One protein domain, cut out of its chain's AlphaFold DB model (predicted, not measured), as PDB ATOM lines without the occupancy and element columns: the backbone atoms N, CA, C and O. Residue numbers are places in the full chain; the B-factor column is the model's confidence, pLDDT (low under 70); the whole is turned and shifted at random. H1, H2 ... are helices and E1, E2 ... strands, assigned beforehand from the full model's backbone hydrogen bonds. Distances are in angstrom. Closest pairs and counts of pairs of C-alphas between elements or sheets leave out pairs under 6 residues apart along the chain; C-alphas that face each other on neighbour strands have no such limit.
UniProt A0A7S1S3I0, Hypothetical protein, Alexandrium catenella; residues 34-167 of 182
ATOM      1  N   ILE A  34      -6.062 -26.791  32.726       97.31
ATOM      2  CA  ILE A  34      -5.799 -25.685  33.638       97.31
ATOM      3  C   ILE A  34      -4.303 -25.655  33.860       97.31
ATOM      4  O   ILE A  34      -3.690 -26.692  34.102       97.31
ATOM      5  N   MET A  35      -3.726 -24.466  33.779       95.25
ATOM      6  CA  MET A  35      -2.309 -24.246  34.002       95.25
ATOM      7  C   MET A  35      -2.131 -23.355  35.226       95.25
ATOM      8  O   MET A  35      -2.887 -22.400  35.422       95.25
ATOM      9  N   LYS A  36      -1.134 -23.674  36.044       94.31
ATOM     10  CA  LYS A  36      -0.563 -22.760  37.029       94.31
ATOM     11  C   LYS A  36       0.728 -22.213  36.448       94.31
ATOM     12  O   LYS A  36       1.469 -22.939  35.785       94.31
ATOM     13  N   MET A  37       0.989 -20.940  36.708       93.50
ATOM     14  CA  MET A  37       2.246 -20.311  36.349       93.50
ATOM     15  C   MET A  37       2.630 -19.262  37.388       93.50
ATOM     16  O   MET A  37       1.753 -18.545  37.878       93.50
ATOM     17  N   ASP A  38       3.915 -19.170  37.711       90.62
ATOM     18  CA  ASP A  38       4.444 -18.079  38.524       90.62
ATOM     19  C   ASP A  38       4.498 -16.782  37.705       90.62
ATOM     20  O   ASP A  38       4.582 -16.785  36.476       90.62
ATOM     21  N   LEU A  39       4.440 -15.638  38.388       90.38
ATOM     22  CA  LEU A  39       4.422 -14.326  37.729       90.38
ATOM     23  C   LEU A  39       5.777 -13.932  37.118       90.38
ATOM     24  O   LEU A  39       5.838 -12.994  36.326       90.38
ATOM     25  N   ASP A  40       6.848 -14.633  37.478       86.75
ATOM     26  CA  ASP A  40       8.210 -14.461  36.970       86.75
ATOM     27  C   ASP A  40       8.578 -15.484  35.878       86.75
ATOM     28  O   ASP A  40       9.739 -15.560  35.462       86.75
ATOM     29  N   ALA A  41       7.594 -16.237  35.371       87.69
ATOM     30  CA  ALA A  41       7.764 -17.167  34.266       87.69
ATOM     31  C   ALA A  41       7.178 -16.650  32.950       87.69
ATOM     32  O   ALA A  41       6.089 -16.080  32.892       87.69
ATOM     33  N   PHE A  42       7.901 -16.914  31.860       88.12
ATOM     34  CA  PHE A  42       7.467 -16.609  30.503       88.12
ATOM     35  C   PHE A  42       7.307 -17.892  29.675       88.12
ATOM     36  O   PHE A  42       8.318 -18.508  29.309       88.12
ATOM     37  N   PRO A  43       6.069 -18.304  29.349       86.44
ATOM     38  CA  PRO A  43       5.813 -19.527  28.610       86.44
ATOM     39  C   PRO A  43       5.784 -19.265  27.102       86.44
ATOM     40  O   PRO A  43       5.215 -18.284  26.618       86.44
ATOM     41  N   TYR A  44       6.305 -20.203  26.318       88.50
ATOM     42  CA  TYR A  44       6.099 -20.204  24.870       88.50
ATOM     43  C   TYR A  44       4.761 -20.891  24.566       88.50
ATOM     44  O   TYR A  44       4.708 -22.071  24.214       88.50
ATOM     45  N   PHE A  45       3.658 -20.153  24.737       87.25
ATOM     46  CA  PHE A  45       2.291 -20.688  24.664       87.25
ATOM     47  C   PHE A  45       1.984 -21.473  23.385       87.25
ATOM     48  O   PHE A  45       1.308 -22.495  23.458       87.25
ATOM     49  N   SER A  46       2.489 -21.050  22.225       89.44
ATOM     50  CA  SER A  46       2.300 -21.778  20.962       89.44
ATOM     51  C   SER A  46       2.805 -23.221  21.044       89.44
ATOM     52  O   SER A  46       2.153 -24.137  20.545       89.44
ATOM     53  N   ASN A  47       3.931 -23.437  21.722       87.38
ATOM     54  CA  ASN A  47       4.536 -24.753  21.871       87.38
ATOM     55  C   ASN A  47       3.776 -25.592  22.896       87.38
ATOM     56  O   ASN A  47       3.508 -26.761  22.629       87.38
ATOM     57  N   VAL A  48       3.352 -24.981  24.008       88.25
ATOM     58  CA  VAL A  48       2.476 -25.632  24.997       88.25
ATOM     59  C   VAL A  48       1.179 -26.097  24.327       88.25
ATOM     60  O   VAL A  48       0.815 -27.266  24.425       88.25
ATOM     61  N   LEU A  49       0.518 -25.221  23.565       89.94
ATOM     62  CA  LEU A  49      -0.717 -25.545  22.848       89.94
ATOM     63  C   LEU A  49      -0.508 -26.628  21.788       89.94
ATOM     64  O   LEU A  49      -1.348 -27.517  21.662       89.94
ATOM     65  N   ARG A  50       0.611 -26.602  21.054       88.06
ATOM     66  CA  ARG A  50       0.949 -27.651  20.079       88.06
ATOM     67  C   ARG A  50       1.135 -29.010  20.756       88.06
ATOM     68  O   ARG A  50       0.647 -30.008  20.238       88.06
ATOM     69  N   MET A  51       1.807 -29.049  21.908       86.69
ATOM     70  CA  MET A  51       2.009 -30.286  22.671       86.69
ATOM     71  C   MET A  51       0.695 -30.830  23.231       86.69
ATOM     72  O   MET A  51       0.457 -32.029  23.152       86.69
ATOM     73  N   ILE A  52      -0.184 -29.954  23.729       88.06
ATOM     74  CA  ILE A  52      -1.509 -30.349  24.225       88.06
ATOM     75  C   ILE A  52      -2.427 -30.819  23.087       88.06
ATOM     76  O   ILE A  52      -3.175 -31.780  23.246       88.06
ATOM     77  N   GLY A  53      -2.385 -30.150  21.933       86.38
ATOM     78  CA  GLY A  53      -3.206 -30.493  20.769       86.38
ATOM     79  C   GLY A  53      -2.762 -31.769  20.045       86.38
ATOM     80  O   GLY A  53      -3.556 -32.370  19.322       86.38
ATOM     81  N   GLY A  54      -1.511 -32.198  20.232       80.69
ATOM     82  CA  GLY A  54      -0.962 -33.421  19.650       80.69
ATOM     83  C   GLY A  54      -1.398 -34.672  20.414       80.69
ATOM     84  O   GLY A  54      -0.691 -35.143  21.302       80.69
ATOM     85  N   SER A  55      -2.536 -35.259  20.039       63.16
ATOM     86  CA  SER A  55      -3.110 -36.443  20.706       63.16
ATOM     87  C   SER A  55      -2.190 -37.673  20.751       63.16
ATOM     88  O   SER A  55      -2.347 -38.516  21.630       63.16
ATOM     89  N   SER A  56      -1.196 -37.771  19.863       69.62
ATOM     90  CA  SER A  56      -0.215 -38.867  19.839       69.62
ATOM     91  C   SER A  56       0.711 -38.918  21.059       69.62
ATOM     92  O   SER A  56       1.431 -39.899  21.229       69.62
ATOM     93  N   HIS A  57       0.734 -37.877  21.896       70.81
ATOM     94  CA  HIS A  57       1.618 -37.810  23.063       70.81
ATOM     95  C   HIS A  57       1.022 -38.429  24.330       70.81
ATOM     96  O   HIS A  57       1.765 -38.702  25.277       70.81
ATOM     97  N   PHE A  58      -0.291 -38.679  24.351       86.31
ATOM     98  CA  PHE A  58      -0.996 -39.123  25.548       86.31
ATOM     99  C   PHE A  58      -1.324 -40.612  25.505       86.31
ATOM    100  O   PHE A  58      -1.990 -41.109  24.602       86.31
ATOM    101  N   SER A  59      -0.887 -41.322  26.540       86.38
ATOM    102  CA  SER A  59      -1.309 -42.693  26.832       86.38
ATOM    103  C   SER A  59      -2.631 -42.757  27.606       86.38
ATOM    104  O   SER A  59      -3.227 -43.825  27.708       86.38
ATOM    105  N   CYS A  60      -3.053 -41.644  28.209       93.50
ATOM    106  CA  CYS A  60      -4.200 -41.539  29.100       93.50
ATOM    107  C   CYS A  60      -5.067 -40.328  28.726       93.50
ATOM    108  O   CYS A  60      -4.590 -39.362  28.137       93.50
ATOM    109  N   ARG A  61      -6.339 -40.343  29.144       93.50
ATOM    110  CA  ARG A  61      -7.240 -39.183  29.020       93.50
ATOM    111  C   ARG A  61      -6.813 -38.012  29.907       93.50
ATOM    112  O   ARG A  61      -6.970 -36.865  29.506       93.50
ATOM    113  N   ASN A  62      -6.334 -38.299  31.116       97.31
ATOM    114  CA  ASN A  62      -5.872 -37.271  32.041       97.31
ATOM    115  C   ASN A  62      -4.408 -36.949  31.793       97.31
ATOM    116  O   ASN A  62      -3.631 -37.853  31.500       97.31
ATOM    117  N   VAL A  63      -4.034 -35.683  31.947       96.50
ATOM    118  CA  VAL A  63      -2.666 -35.212  31.707       96.50
ATOM    119  C   VAL A  63      -2.186 -34.432  32.917       96.50
ATOM    120  O   VAL A  63      -2.920 -33.598  33.444       96.50
ATOM    121  N   TYR A  64      -0.944 -34.691  33.307       97.19
ATOM    122  CA  TYR A  64      -0.141 -33.857  34.184       97.19
ATOM    123  C   TYR A  64       1.126 -33.464  33.427       97.19
ATOM    124  O   TYR A  64       1.912 -34.325  33.031       97.19
ATOM    125  N   GLY A  65       1.289 -32.170  33.156       94.12
ATOM    126  CA  GLY A  65       2.369 -31.666  32.316       94.12
ATOM    127  C   GLY A  65       3.187 -30.573  32.976       94.12
ATOM    128  O   GLY A  65       2.639 -29.760  33.705       94.12
ATOM    129  N   GLY A  66       4.486 -30.533  32.705       93.00
ATOM    130  CA  GLY A  66       5.425 -29.581  33.297       93.00
ATOM    131  C   GLY A  66       6.869 -30.028  33.093       93.00
ATOM    132  O   GLY A  66       7.121 -30.920  32.289       93.00
ATOM    133  N   ASN A  67       7.817 -29.419  33.803       91.25
ATOM    134  CA  ASN A  67       9.222 -29.833  33.760       91.25
ATOM    135  C   ASN A  67       9.382 -31.031  34.695       91.25
ATOM    136  O   ASN A  67       9.472 -30.846  35.908       91.25
ATOM    137  N   MET A  68       9.317 -32.247  34.152       92.00
ATOM    138  CA  MET A  68       9.264 -33.444  34.987       92.00
ATOM    139  C   MET A  68      10.634 -33.732  35.588       92.00
ATOM    140  O   MET A  68      11.614 -33.961  34.890       92.00
ATOM    141  N   MET A  69      10.677 -33.770  36.913       90.75
ATOM    142  CA  MET A  69      11.869 -34.051  37.690       90.75
ATOM    143  C   MET A  69      11.623 -35.262  38.580       90.75
ATOM    144  O   MET A  69      10.537 -35.462  39.121       90.75
ATOM    145  N   SER A  70      12.663 -36.067  38.764       89.81
ATOM    146  CA  SER A  70      12.690 -37.132  39.762       89.81
ATOM    147  C   SER A  70      13.857 -36.864  40.694       89.81
ATOM    148  O   SER A  70      15.014 -36.935  40.281       89.81
ATOM    149  N   TRP A  71      13.552 -36.586  41.954       84.31
ATOM    150  CA  TRP A  71      14.547 -36.402  43.003       84.31
ATOM    151  C   TRP A  71      14.162 -37.230  44.232       84.31
ATOM    152  O   TRP A  71      13.007 -37.608  44.399       84.31
ATOM    153  N   SER A  72      15.143 -37.555  45.069       83.56
ATOM    154  CA  SER A  72      14.999 -38.422  46.238       83.56
ATOM    155  C   SER A  72      15.864 -37.916  47.386       83.56
ATOM    156  O   SER A  72      16.844 -37.201  47.164       83.56
ATOM    157  N   GLY A  73      15.555 -38.353  48.607       77.50
ATOM    158  CA  GLY A  73      16.409 -38.123  49.779       77.50
ATOM    159  C   GLY A  73      16.043 -36.909  50.639       77.50
ATOM    160  O   GLY A  73      16.719 -36.660  51.635       77.50
ATOM    161  N   ALA A  74      14.971 -36.185  50.313       84.88
ATOM    162  CA  ALA A  74      14.318 -35.278  51.258       84.88
ATOM    163  C   ALA A  74      13.127 -35.991  51.937       84.88
ATOM    164  O   ALA A  74      12.549 -36.885  51.320       84.88
ATOM    165  N   PRO A  75      12.713 -35.602  53.161       84.06
ATOM    166  CA  PRO A  75      11.662 -36.307  53.915       84.06
ATOM    167  C   PRO A  75      10.299 -36.413  53.213       84.06
ATOM    168  O   PRO A  75       9.500 -37.281  53.543       84.06
ATOM    169  N   PHE A  76      10.029 -35.522  52.261       85.31
ATOM    170  CA  PHE A  76       8.784 -35.445  51.488       85.31
ATOM    171  C   PHE A  76       8.907 -36.012  50.066       85.31
ATOM    172  O   PHE A  76       7.952 -35.958  49.294       85.31
ATOM    173  N   MET A  77      10.087 -36.522  49.715       89.50
ATOM    174  CA  MET A  77      10.396 -37.116  48.417       89.50
ATOM    175  C   MET A  77      10.427 -38.639  48.535       89.50
ATOM    176  O   MET A  77      10.576 -39.162  49.644       89.50
ATOM    177  N   PRO A  78      10.360 -39.367  47.409       86.75
ATOM    178  CA  PRO A  78      10.595 -40.801  47.414       86.75
ATOM    179  C   PRO A  78      11.924 -41.158  48.100       86.75
ATOM    180  O   PRO A  78      12.932 -40.447  47.980       86.75
ATOM    181  N   SER A  79      11.934 -42.287  48.814       85.06
ATOM    182  CA  SER A  79      13.099 -42.772  49.575       85.06
ATOM    183  C   SER A  79      14.297 -43.128  48.685       85.06
ATOM    184  O   SER A  79      15.441 -43.125  49.141       85.06
ATOM    185  N   ARG A  80      14.044 -43.388  47.400       85.81
ATOM    186  CA  ARG A  80      15.032 -43.709  46.367       85.81
ATOM    187  C   ARG A  80      14.687 -43.022  45.041       85.81
ATOM    188  O   ARG A  80      13.534 -42.639  44.850       85.81
ATOM    189  N   PRO A  81      15.647 -42.873  44.113       84.31
ATOM    190  CA  PRO A  81      15.364 -42.334  42.789       84.31
ATOM    191  C   PRO A  81      14.353 -43.218  42.047       84.31
ATOM    192  O   PRO A  81      14.575 -44.416  41.899       84.31
ATOM    193  N   CYS A  82      13.259 -42.624  41.573       89.38
ATOM    194  CA  CYS A  82      12.210 -43.338  40.835       89.38
ATOM    195  C   CYS A  82      12.373 -43.262  39.316       89.38
ATOM    196  O   CYS A  82      11.763 -44.046  38.589       89.38
ATOM    197  N   GLY A  83      13.186 -42.314  38.847       91.94
ATOM    198  CA  GLY A  83      13.293 -41.985  37.433       91.94
ATOM    199  C   GLY A  83      12.061 -41.234  36.925       91.94
ATOM    200  O   GLY A  83      11.144 -40.892  37.675       91.94
ATOM    201  N   LEU A  84      12.061 -40.944  35.627       93.06
ATOM    202  CA  LEU A  84      10.912 -40.327  34.968       93.06
ATOM    203  C   LEU A  84       9.813 -41.366  34.685       93.06
ATOM    204  O   LEU A  84      10.104 -42.561  34.582       93.06
ATOM    205  N   PRO A  85       8.552 -40.928  34.520       93.69
ATOM    206  CA  PRO A  85       7.448 -41.821  34.197       93.69
ATOM    207  C   PRO A  85       7.680 -42.631  32.917       93.69
ATOM    208  O   PRO A  85       8.026 -42.094  31.862       93.69
ATOM    209  N   LEU A  86       7.426 -43.937  32.979       93.50
ATOM    210  CA  LEU A  86       7.623 -44.835  31.848       93.50
ATOM    211  C   LEU A  86       6.528 -44.650  30.797       93.50
ATOM    212  O   LEU A  86       5.335 -44.733  31.096       93.50
ATOM    213  N   ARG A  87       6.942 -44.486  29.533       91.50
ATOM    214  CA  ARG A  87       6.041 -44.378  28.368       91.50
ATOM    215  C   ARG A  87       4.962 -43.302  28.557       91.50
ATOM    216  O   ARG A  87       3.800 -43.535  28.236       91.50
ATOM    217  N   ASN A  88       5.349 -42.154  29.114       91.81
ATOM    218  CA  ASN A  88       4.459 -41.029  29.409       91.81
ATOM    219  C   ASN A  88       3.280 -41.396  30.323       91.81
ATOM    220  O   ASN A  88       2.249 -40.734  30.273       91.81
ATOM    221  N   ASN A  89       3.391 -42.437  31.151       94.75
ATOM    222  CA  ASN A  89       2.360 -42.813  32.112       94.75
ATOM    223  C   ASN A  89       2.846 -42.494  33.526       94.75
ATOM    224  O   ASN A  89       3.680 -43.210  34.072       94.75
ATOM    225  N   PHE A  90       2.285 -41.442  34.123       95.81
ATOM    226  CA  PHE A  90       2.631 -40.938  35.454       95.81
ATOM    227  C   PHE A  90       2.429 -41.966  36.575       95.81
ATOM    228  O   PHE A  90       2.964 -41.813  37.672       95.81
ATOM    229  N   MET A  91       1.684 -43.037  36.306       95.75
ATOM    230  CA  MET A  91       1.441 -44.107  37.265       95.75
ATOM    231  C   MET A  91       2.506 -45.206  37.216       95.75
ATOM    232  O   MET A  91       2.526 -46.036  38.123       95.75
ATOM    233  N   LYS A  92       3.398 -45.212  36.213       94.88
ATOM    234  CA  LYS A  92       4.369 -46.287  35.955       94.88
ATOM    235  C   LYS A  92       5.813 -45.796  36.067       94.88
ATOM    236  O   LYS A  92       6.195 -44.850  35.386       94.88
ATOM    237  N   TYR A  93       6.619 -46.507  36.850       94.12
ATOM    238  CA  TYR A  93       8.042 -46.236  37.082       94.12
ATOM    239  C   TYR A  93       8.850 -47.531  36.947       94.12
ATOM    240  O   TYR A  93       8.273 -48.618  36.914       94.12
ATOM    241  N   GLU A  94      10.178 -47.429  36.847       87.94
ATOM    242  CA  GLU A  94      11.070 -48.602  36.769       87.94
ATOM    243  C   GLU A  94      10.961 -49.502  38.001       87.94
ATOM    244  O   GLU A  94      11.149 -50.717  37.930       87.94
ATOM    245  N   HIS A  95      10.637 -48.895  39.135       84.25
ATOM    246  CA  HIS A  95      10.395 -49.579  40.385       84.25
ATOM    247  C   HIS A  95       8.905 -49.543  40.708       84.25
ATOM    248  O   HIS A  95       8.294 -48.474  40.709       84.25
ATOM    249  N   ASP A  96       8.340 -50.709  41.023       77.31
ATOM    250  CA  ASP A  96       6.967 -50.840  41.521       77.31
ATOM    251  C   ASP A  96       6.904 -50.463  43.008       77.31
ATOM    252  O   ASP A  96       6.651 -51.280  43.893       77.31
ATOM    253  N   ASP A  97       7.286 -49.222  43.289       84.12
ATOM    254  CA  ASP A  97       7.254 -48.629  44.616       84.12
ATOM    255  C   ASP A  97       5.985 -47.779  44.745       84.12
ATOM    256  O   ASP A  97       5.767 -46.890  43.907       84.12
ATOM    257  N   PRO A  98       5.136 -48.004  45.763       83.44
ATOM    258  CA  PRO A  98       3.960 -47.169  45.972       83.44
ATOM    259  C   PRO A  98       4.321 -45.698  46.206       83.44
ATOM    260  O   PRO A  98       3.523 -44.835  45.842       83.44
ATOM    261  N   ASP A  99       5.521 -45.423  46.727       86.62
ATOM    262  CA  ASP A  99       5.994 -44.070  47.012       86.62
ATOM    263  C   ASP A  99       6.692 -43.429  45.806       86.62
ATOM    264  O   ASP A  99       7.153 -42.292  45.892       86.62
ATOM    265  N   CYS A 100       6.777 -44.123  44.662       91.75
ATOM    266  CA  CYS A 100       7.433 -43.571  43.489       91.75
ATOM    267  C   CYS A 100       6.562 -42.590  42.705       91.75
ATOM    268  O   CYS A 100       5.506 -42.944  42.160       91.75
ATOM    269  N   PHE A 101       7.077 -41.366  42.578       94.38
ATOM    270  CA  PHE A 101       6.542 -40.327  41.711       94.38
ATOM    271  C   PHE A 101       7.642 -39.382  41.198       94.38
ATOM    272  O   PHE A 101       8.632 -39.117  41.882       94.38
ATOM    273  N   ALA A 102       7.449 -38.860  39.988       94.56
ATOM    274  CA  ALA A 102       8.107 -37.648  39.505       94.56
ATOM    275  C   ALA A 102       7.218 -36.433  39.809       94.56
ATOM    276  O   ALA A 102       6.039 -36.596  40.110       94.56
ATOM    277  N   TYR A 103       7.742 -35.217  39.708       94.94
ATOM    278  CA  TYR A 103       6.974 -33.990  39.921       94.94
ATOM    279  C   TYR A 103       7.311 -32.937  38.871       94.94
ATOM    280  O   TYR A 103       8.427 -32.894  38.356       94.94
ATOM    281  N   ALA A 104       6.345 -32.083  38.543       94.31
ATOM    282  CA  ALA A 104       6.570 -30.945  37.669       94.31
ATOM    283  C   ALA A 104       7.253 -29.820  38.449       94.31
ATOM    284  O   ALA A 104       6.599 -29.133  39.223       94.31
ATOM    285  N   GLN A 105       8.555 -29.633  38.259       89.62
ATOM    286  CA  GLN A 105       9.311 -28.628  38.991       89.62
ATOM    287  C   GLN A 105       9.103 -27.217  38.437       89.62
ATOM    288  O   GLN A 105       9.339 -26.944  37.253       89.62
ATOM    289  N   GLY A 106       8.860 -26.295  39.359       84.94
ATOM    290  CA  GLY A 106       9.074 -24.874  39.205       84.94
ATOM    291  C   GLY A 106       7.867 -24.145  38.645       84.94
ATOM    292  O   GLY A 106       6.721 -24.337  39.041       84.94
ATOM    293  N   ALA A 107       8.154 -23.238  37.725       86.81
ATOM    294  CA  ALA A 107       7.291 -22.087  37.558       86.81
ATOM    295  C   ALA A 107       6.039 -22.312  36.707       86.81
ATOM    296  O   ALA A 107       5.233 -21.399  36.571       86.81
ATOM    297  N   MET A 108       5.869 -23.487  36.097       91.50
ATOM    298  CA  MET A 108       4.710 -23.776  35.259       91.50
ATOM    299  C   MET A 108       4.426 -25.271  35.183       91.50
ATOM    300  O   MET A 108       5.306 -26.070  34.855       91.50
ATOM    301  N   TYR A 109       3.163 -25.629  35.384       94.56
ATOM    302  CA  TYR A 109       2.652 -26.964  35.096       94.56
ATOM    303  C   TYR A 109       1.129 -26.927  34.904       94.56
ATOM    304  O   TYR A 109       0.455 -25.937  35.208       94.56
ATOM    305  N   LEU A 110       0.578 -27.995  34.335       95.88
ATOM    306  CA  LEU A 110      -0.812 -28.072  33.903       95.88
ATOM    307  C   LEU A 110      -1.443 -29.422  34.210       95.88
ATOM    308  O   LEU A 110      -0.765 -30.447  34.248       95.88
ATOM    309  N   LEU A 111      -2.764 -29.402  34.349       98.00
ATOM    310  CA  LEU A 111      -3.613 -30.572  34.529       98.00
ATOM    311  C   LEU A 111      -4.751 -30.546  33.512       98.00
ATOM    312  O   LEU A 111      -5.249 -29.472  33.164       98.00
ATOM    313  N   THR A 112      -5.234 -31.710  33.075       97.62
ATOM    314  CA  THR A 112      -6.577 -31.768  32.476       97.62
ATOM    315  C   THR A 112      -7.606 -31.271  33.487       97.62
ATOM    316  O   THR A 112      -7.499 -31.543  34.683       97.62
ATOM    317  N   ARG A 113      -8.634 -30.552  33.017       97.69
ATOM    318  CA  ARG A 113      -9.661 -29.957  33.891       97.69
ATOM    319  C   ARG A 113     -10.305 -30.992  34.813       97.69
ATOM    320  O   ARG A 113     -10.541 -30.709  35.978       97.69
ATOM    321  N   GLU A 114     -10.592 -32.175  34.284       97.88
ATOM    322  CA  GLU A 114     -11.204 -33.269  35.040       97.88
ATOM    323  C   GLU A 114     -10.288 -33.790  36.152       97.88
ATOM    324  O   GLU A 114     -10.739 -33.943  37.284       97.88
ATOM    325  N   LEU A 115      -8.996 -33.978  35.862       98.38
ATOM    326  CA  LEU A 115      -8.013 -34.375  36.868       98.38
ATOM    327  C   LEU A 115      -7.887 -33.311  37.961       98.38
ATOM    328  O   LEU A 115      -7.924 -33.643  39.140       98.38
ATOM    329  N   ALA A 116      -7.802 -32.037  37.570       98.25
ATOM    330  CA  ALA A 116      -7.796 -30.916  38.500       98.25
ATOM    331  C   ALA A 116      -9.046 -30.914  39.393       98.25
ATOM    332  O   ALA A 116      -8.911 -30.914  40.611       98.25
ATOM    333  N   ALA A 117     -10.250 -30.964  38.809       98.06
ATOM    334  CA  ALA A 117     -11.513 -30.940  39.550       98.06
ATOM    335  C   ALA A 117     -11.637 -32.082  40.559       98.06
ATOM    336  O   ALA A 117     -12.168 -31.884  41.648       98.06
ATOM    337  N   ASN A 118     -11.197 -33.280  40.177       98.38
ATOM    338  CA  ASN A 118     -11.410 -34.450  41.006       98.38
ATOM    339  C   ASN A 118     -10.313 -34.603  42.058       98.38
ATOM    340  O   ASN A 118     -10.641 -34.784  43.220       98.38
ATOM    341  N   ALA A 119      -9.033 -34.463  41.696       98.31
ATOM    342  CA  ALA A 119      -7.929 -34.665  42.636       98.31
ATOM    343  C   ALA A 119      -7.807 -33.550  43.689       98.31
ATOM    344  O   ALA A 119      -7.256 -33.777  44.763       98.31
ATOM    345  N   SER A 120      -8.296 -32.338  43.395       97.81
ATOM    346  CA  SER A 120      -8.233 -31.192  44.322       97.81
ATOM    347  C   SER A 120      -9.490 -31.010  45.189       97.81
ATOM    348  O   SER A 120      -9.548 -30.088  46.019       97.81
ATOM    349  N   LYS A 121     -10.473 -31.910  45.034       97.50
ATOM    350  CA  LYS A 121     -11.752 -31.886  45.745       97.50
ATOM    351  C   LYS A 121     -11.552 -32.018  47.256       97.50
ATOM    352  O   LYS A 121     -10.635 -32.678  47.735       97.50
ATOM    353  N   ALA A 122     -12.434 -31.381  48.025       96.19
ATOM    354  CA  ALA A 122     -12.425 -31.506  49.479       96.19
ATOM    355  C   ALA A 122     -12.614 -32.972  49.915       96.19
ATOM    356  O   ALA A 122     -13.474 -33.671  49.377       96.19
ATOM    357  N   GLY A 123     -11.830 -33.401  50.905       96.50
ATOM    358  CA  GLY A 123     -11.790 -34.776  51.407       96.50
ATOM    359  C   GLY A 123     -10.899 -35.735  50.612       96.50
ATOM    360  O   GLY A 123     -10.658 -36.839  51.089       96.50
ATOM    361  N   GLU A 124     -10.387 -35.337  49.445       97.44
ATOM    362  CA  GLU A 124      -9.378 -36.120  48.724       97.44
ATOM    363  C   GLU A 124      -7.996 -35.964  49.367       97.44
ATOM    364  O   GLU A 124      -7.747 -35.018  50.121       97.44
ATOM    365  N   TYR A 125      -7.069 -36.857  49.006       97.00
ATOM    366  CA  TYR A 125      -5.705 -36.874  49.540       97.00
ATOM    367  C   TYR A 125      -5.036 -35.492  49.513       97.00
ATOM    368  O   TYR A 125      -4.428 -35.084  50.494       97.00
ATOM    369  N   TRP A 126      -5.190 -34.733  48.422       96.69
ATOM    370  CA  TRP A 126      -4.593 -33.401  48.311       96.69
ATOM    371  C   TRP A 126      -5.084 -32.440  49.403       96.69
ATOM    372  O   TRP A 126      -4.302 -31.678  49.965       96.69
ATOM    373  N   ASP A 127      -6.382 -32.456  49.704       96.12
ATOM    374  CA  ASP A 127      -6.990 -31.592  50.717       96.12
ATOM    375  C   ASP A 127      -6.623 -32.029  52.135       96.12
ATOM    376  O   ASP A 127      -6.363 -31.176  52.978       96.12
ATOM    377  N   LEU A 128      -6.568 -33.335  52.395       95.25
ATOM    378  CA  LEU A 128      -6.184 -33.863  53.704       95.25
ATOM    379  C   LEU A 128      -4.701 -33.601  53.989       95.25
ATOM    380  O   LEU A 128      -4.361 -33.004  55.009       95.25
ATOM    381  N   GLU A 129      -3.827 -33.952  53.047       93.44
ATOM    382  CA  GLU A 129      -2.381 -33.840  53.228       93.44
ATOM    383  C   GLU A 129      -1.943 -32.377  53.372       93.44
ATOM    384  O   GLU A 129      -1.113 -32.084  54.223       93.44
ATOM    385  N   THR A 130      -2.543 -31.434  52.629       91.56
ATOM    386  CA  THR A 130      -2.209 -29.996  52.751       91.56
ATOM    387  C   THR A 130      -2.647 -29.358  54.072       91.56
ATOM    388  O   THR A 130      -2.191 -28.263  54.393       91.56
ATOM    389  N   ARG A 131      -3.533 -30.003  54.842       88.12
ATOM    390  CA  ARG A 131      -3.935 -29.539  56.183       88.12
ATOM    391  C   ARG A 131      -3.030 -30.076  57.281       88.12
ATOM    392  O   ARG A 131      -2.874 -29.423  58.308       88.12
ATOM    393  N   GLU A 132      -2.502 -31.279  57.087       88.44
ATOM    394  CA  GLU A 132      -1.698 -31.984  58.086       88.44
ATOM    395  C   GLU A 132      -0.200 -31.747  57.894       88.44
ATOM    396  O   GLU A 132       0.557 -31.689  58.864       88.44
ATOM    397  N   HIS A 133       0.224 -31.576  56.644       89.94
ATOM    398  CA  HIS A 133       1.619 -31.510  56.253       89.94
ATOM    399  C   HIS A 133       1.892 -30.302  55.359       89.94
ATOM    400  O   HIS A 133       1.059 -29.854  54.574       89.94
ATOM    401  N   CYS A 134       3.119 -29.801  55.466       87.62
ATOM    402  CA  CYS A 134       3.648 -28.779  54.581       87.62
ATOM    403  C   CYS A 134       4.761 -29.380  53.727       87.62
ATOM    404  O   CYS A 134       5.820 -29.753  54.243       87.62
ATOM    405  N   TYR A 135       4.530 -29.430  52.419       91.06
ATOM    406  CA  TYR A 135       5.518 -29.826  51.423       91.06
ATOM    407  C   TYR A 135       5.635 -28.741  50.359       91.06
ATOM    408  O   TYR A 135       4.664 -28.016  50.150       91.06
ATOM    409  N   PRO A 136       6.768 -28.671  49.638       91.62
ATOM    410  CA  PRO A 136       6.851 -27.846  48.448       91.62
ATOM    411  C   PRO A 136       5.664 -28.111  47.521       91.62
ATOM    412  O   PRO A 136       5.343 -29.262  47.213       91.62
ATOM    413  N   GLU A 137       5.036 -27.035  47.084       93.00
ATOM    414  CA  GLU A 137       3.829 -27.000  46.266       93.00
ATOM    415  C   GLU A 137       3.852 -27.991  45.078       93.00
ATOM    416  O   GLU A 137       2.945 -28.820  44.929       93.00
ATOM    417  N   ASP A 138       4.940 -28.000  44.304       93.19
ATOM    418  CA  ASP A 138       5.136 -28.904  43.162       93.19
ATOM    419  C   ASP A 138       5.130 -30.390  43.567       93.19
ATOM    420  O   ASP A 138       4.564 -31.249  42.882       93.19
ATOM    421  N   VAL A 139       5.768 -30.697  44.702       94.19
ATOM    422  CA  VAL A 139       5.884 -32.057  45.246       94.19
ATOM    423  C   VAL A 139       4.532 -32.517  45.772       94.19
ATOM    424  O   VAL A 139       4.104 -33.632  45.472       94.19
ATOM    425  N   MET A 140       3.842 -31.658  46.525       95.19
ATOM    426  CA  MET A 140       2.502 -31.940  47.031       95.19
ATOM    427  C   MET A 140       1.535 -32.219  45.878       95.19
ATOM    428  O   MET A 140       0.795 -33.199  45.924       95.19
ATOM    429  N   THR A 141       1.582 -31.415  44.814       96.69
ATOM    430  CA  THR A 141       0.773 -31.636  43.609       96.69
ATOM    431  C   THR A 141       1.019 -33.030  43.034       96.69
ATOM    432  O   THR A 141       0.089 -33.821  42.898       96.69
ATOM    433  N   ALA A 142       2.273 -33.383  42.756       96.50
ATOM    434  CA  ALA A 142       2.615 -34.682  42.192       96.50
ATOM    435  C   ALA A 142       2.213 -35.868  43.083       96.50
ATOM    436  O   ALA A 142       1.633 -36.845  42.600       96.50
ATOM    437  N   ARG A 143       2.469 -35.762  44.391       95.62
ATOM    438  CA  ARG A 143       2.104 -36.780  45.378       95.62
ATOM    439  C   ARG A 143       0.589 -36.967  45.438       95.62
ATOM    440  O   ARG A 143       0.113 -38.096  45.369       95.62
ATOM    441  N   ALA A 144      -0.174 -35.876  45.467       96.94
ATOM    442  CA  ALA A 144      -1.631 -35.932  45.424       96.94
ATOM    443  C   ALA A 144      -2.164 -36.614  44.165       96.94
ATOM    444  O   ALA A 144      -3.057 -37.452  44.256       96.94
ATOM    445  N   LEU A 145      -1.602 -36.299  42.998       97.88
ATOM    446  CA  LEU A 145      -2.013 -36.916  41.738       97.88
ATOM    447  C   LEU A 145      -1.663 -38.405  41.684       97.88
ATOM    448  O   LEU A 145      -2.451 -39.194  41.165       97.88
ATOM    449  N   LYS A 146      -0.516 -38.807  42.248       96.50
ATOM    450  CA  LYS A 146      -0.132 -40.219  42.368       96.50
ATOM    451  C   LYS A 146      -1.099 -40.982  43.277       96.50
ATOM    452  O   LYS A 146      -1.534 -42.070  42.903       96.50
ATOM    453  N   HIS A 147      -1.466 -40.416  44.426       96.88
ATOM    454  CA  HIS A 147      -2.463 -41.011  45.320       96.88
ATOM    455  C   HIS A 147      -3.837 -41.093  44.655       96.88
ATOM    456  O   HIS A 147      -4.399 -42.177  44.560       96.88
ATOM    457  N   TYR A 148      -4.321 -39.993  44.074       97.88
ATOM    458  CA  TYR A 148      -5.600 -39.968  43.367       97.88
ATOM    459  C   TYR A 148      -5.652 -40.996  42.224       97.88
ATOM    460  O   TYR A 148      -6.613 -41.751  42.098       97.88
ATOM    461  N   GLY A 149      -4.591 -41.079  41.414       97.25
ATOM    462  CA  GLY A 149      -4.477 -42.065  40.342       97.25
ATOM    463  C   GLY A 149      -4.554 -43.508  40.838       97.25
ATOM    464  O   GLY A 149      -5.172 -44.348  40.190       97.25
ATOM    465  N   LYS A 150      -3.948 -43.796  41.994       96.19
ATOM    466  CA  LYS A 150      -3.953 -45.126  42.611       96.19
ATOM    467  C   LYS A 150      -5.314 -45.467  43.219       96.19
ATOM    468  O   LYS A 150      -5.839 -46.542  42.951       96.19
ATOM    469  N   ASP A 151      -5.867 -44.563  44.018       97.25
ATOM    470  CA  ASP A 151      -7.072 -44.810  44.816       97.25
ATOM    471  C   ASP A 151      -8.332 -44.920  43.943       97.25
ATOM    472  O   ASP A 151      -9.275 -45.627  44.297       97.25
ATOM    473  N   HIS A 152      -8.329 -44.263  42.778       97.75
ATOM    474  CA  HIS A 152      -9.465 -44.220  41.853       97.75
ATOM    475  C   HIS A 152      -9.228 -44.969  40.531       97.75
ATOM    476  O   HIS A 152     -10.042 -44.843  39.617       97.75
ATOM    477  N   ASP A 153      -8.128 -45.721  40.403       96.94
ATOM    478  CA  ASP A 153      -7.717 -46.413  39.163       96.94
ATOM    479  C   ASP A 153      -7.695 -45.483  37.927       96.94
ATOM    480  O   ASP A 153      -8.188 -45.787  36.837       96.94
ATOM    481  N   VAL A 154      -7.137 -44.281  38.102       97.44
ATOM    482  CA  VAL A 154      -7.068 -43.250  37.063       97.44
ATOM    483  C   VAL A 154      -5.696 -43.251  36.386       97.44
ATOM    484  O   VAL A 154      -4.663 -42.956  36.983       97.44
ATOM    485  N   CYS A 155      -5.696 -43.492  35.074       97.12
ATOM    486  CA  CYS A 155      -4.529 -43.308  34.207       97.12
ATOM    487  C   CYS A 155      -4.236 -41.810  34.030       97.12
ATOM    488  O   CYS A 155      -5.115 -41.056  33.601       97.12
ATOM    489  N   ILE A 156      -2.992 -41.396  34.283       97.62
ATOM    490  CA  ILE A 156      -2.512 -40.023  34.076       97.62
ATOM    491  C   ILE A 156      -1.303 -40.052  33.140       97.62
ATOM    492  O   ILE A 156      -0.334 -40.774  33.380       97.62
ATOM    493  N   SER A 157      -1.348 -39.269  32.067       96.38
ATOM    494  CA  SER A 157      -0.219 -39.070  31.174       96.38
ATOM    495  C   SER A 157       0.721 -38.011  31.723       96.38
ATOM    496  O   SER A 157       0.285 -36.910  32.044       96.38
ATOM    497  N   ALA A 158       2.006 -38.340  31.791       94.69
ATOM    498  CA  ALA A 158       3.058 -37.382  32.084       94.69
ATOM    499  C   ALA A 158       3.477 -36.687  30.785       94.69
ATOM    500  O   ALA A 158       3.926 -37.347  29.847       94.69
ATOM    501  N   LEU A 159       3.319 -35.367  30.732       92.06
ATOM    502  CA  LEU A 159       3.758 -34.541  29.611       92.06
ATOM    503  C   LEU A 159       4.973 -33.722  30.036       92.06
ATOM    504  O   LEU A 159       4.838 -32.689  30.691       92.06
ATOM    505  N   ASP A 160       6.161 -34.170  29.651       88.88
ATOM    506  CA  ASP A 160       7.371 -33.414  29.941       88.88
ATOM    507  C   ASP A 160       7.543 -32.257  28.949       88.88
ATOM    508  O   ASP A 160       7.802 -32.450  27.759       88.88
ATOM    509  N   LEU A 161       7.365 -31.036  29.448       84.50
ATOM    510  CA  LEU A 161       7.454 -29.808  28.668       84.50
ATOM    511  C   LEU A 161       8.907 -29.341  28.468       84.50
ATOM    512  O   LEU A 161       9.147 -28.486  27.616       84.50
ATOM    513  N   GLN A 162       9.882 -29.910  29.192       74.31
ATOM    514  CA  GLN A 162      11.292 -29.522  29.076       74.31
ATOM    515  C   GLN A 162      11.968 -30.108  27.826       74.31
ATOM    516  O   GLN A 162      12.799 -29.443  27.202       74.31
ATOM    517  N   TRP A 163      11.593 -31.328  27.425       52.25
ATOM    518  CA  TRP A 163      12.180 -32.017  26.261       52.25
ATOM    519  C   TRP A 163      11.570 -31.590  24.920       52.25
ATOM    520  O   TRP A 163      12.034 -32.023  23.865       52.25
ATOM    521  N   GLY A 164      10.551 -30.728  24.941       51.06
ATOM    522  CA  GLY A 164       9.979 -30.110  23.748       51.06
ATOM    523  C   GLY A 164      10.559 -28.725  23.439       51.06
ATOM    524  O   GLY A 164      11.400 -28.179  24.149       51.06
ATOM    525  N   GLU A 165      10.032 -28.088  22.391       52.34
ATOM    526  CA  GLU A 165      10.254 -26.653  22.140       52.34
ATOM    527  C   GLU A 165       9.512 -25.763  23.161       52.34
ATOM    528  O   GLU A 165       9.690 -24.548  23.169       52.34
ATOM    529  N   ALA A 166       8.685 -26.336  24.043       54.50
ATOM    530  CA  ALA A 166       7.907 -25.632  25.066       54.50
ATOM    531  C   ALA A 166       8.734 -25.248  26.302       54.50
ATOM    532  O   ALA A 166       8.234 -25.299  27.424       54.50
ATOM    533  N   ARG A 167       9.991 -24.840  26.098       61.78
ATOM    534  CA  ARG A 167      10.804 -24.236  27.160       61.78
ATOM    535  C   ARG A 167      10.064 -23.027  27.725       61.78
ATOM    536  O   ARG A 167       9.243 -22.434  27.039       61.78
TER     537      ARG A 167
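This is residues 34 to 167 of the 182 residues of the protein "Hypothetical protein" of Alexandrium catenella (UniProt A0A7S1S3I0). A twisted sheet of four strands is covered on one face by the long helix H4, with H3 packed on H4 beyond the sheet and H2 beside the strands on the same face as H4. H1 only grazes the sheet, far from H3, and a long looping stretch, residues 70 to 102, runs past the E5 side. The 134 printed residues hold four named helices and five named strands, in the order E1 E2 H1 E3 E4 H2 H3 H4 E5; the sheet, E1 E4 E3 E5, is mixed, and the class is mixed, helices and strands. The whole is compact, with a radius of gyration of the C-alphas of 14.0 A, and rounded, spanning 38 by 32 by 28 A.

In the sheet, E4, residues 103 to 112, and E3, residues 62 to 69, are antiparallel at 171 degrees and form a hairpin; N 65 and O 110 are within hydrogen-bond range at 2.9 A. E4 bends by 134 degrees at residue 106 and E3 by 75 degrees at residue 66. The edge strand E1, residues 34 to 37, is antiparallel to E4, with N 34 and O 111 2.8 A apart. The other edge strand, E5, residues 156 to 160, is parallel to E3, with N 157 and O 62 2.7 A apart. H4, residues 137 to 151, is on the sheet at a height of 9.1 A, over E4 and E3, slantwise to the strands at 41 degrees to E3 on the local plane; its closest C-alphas to E4 are those of Ala 142 and Tyr 103, 5.0 A. H3, residues 125 to 132, is not on the sheet but touches H4, Trp 126 to Ala 144 at 4.8 A between C-alphas, at a steep tilt of 49 degrees, opposite ways. H2, residues 113 to 119, is on the same face as H4 at a height of 6.2 A, over none of the strands, but only just, with 2 of its C-alphas falling on E3. H2 only just touches H4, with 3 pairs of C-alphas within 8 A, made by residues 144 to 148 of H4; the closest C-alphas are those of Ala 119 and Tyr 148, 5.8 A. H1, residues 45 to 53, only grazes the sheet with residues 48 to 52. E2, residues 41 to 43, pairs with no named strand; its closest C-alpha to E4 is that of Ala 41, 5.9 A from that of Ala 107. In H1, H2 and H4 every O i to N i+4 pair is within hydrogen-bond range; in H3 3 of 4 are.

E1 begins at C-alpha 34, (-5.799, -25.685, 33.638), and is 10.0 A long; E2 is 6.4 A and H1 11.9 A. E3 is 18.9 A, E4 15.6 A, H2 10.1 A and H3 10.6 A. H4, 20.9 A, begins at C-alpha 137, (3.829, -27.000, 46.266). E5, 12.6 A, ends at C-alpha 160, (7.371, -33.414, 29.941).

The two C-alphas farthest apart, those of Ser 56 and Glu 132, are 38.9 A apart. The printed part has no cut. The link from E3 to E4, 33 residues, is long. The mean pLDDT of the printed part is 89.9; residues 55 to 56 and 163 to 167 are under 70.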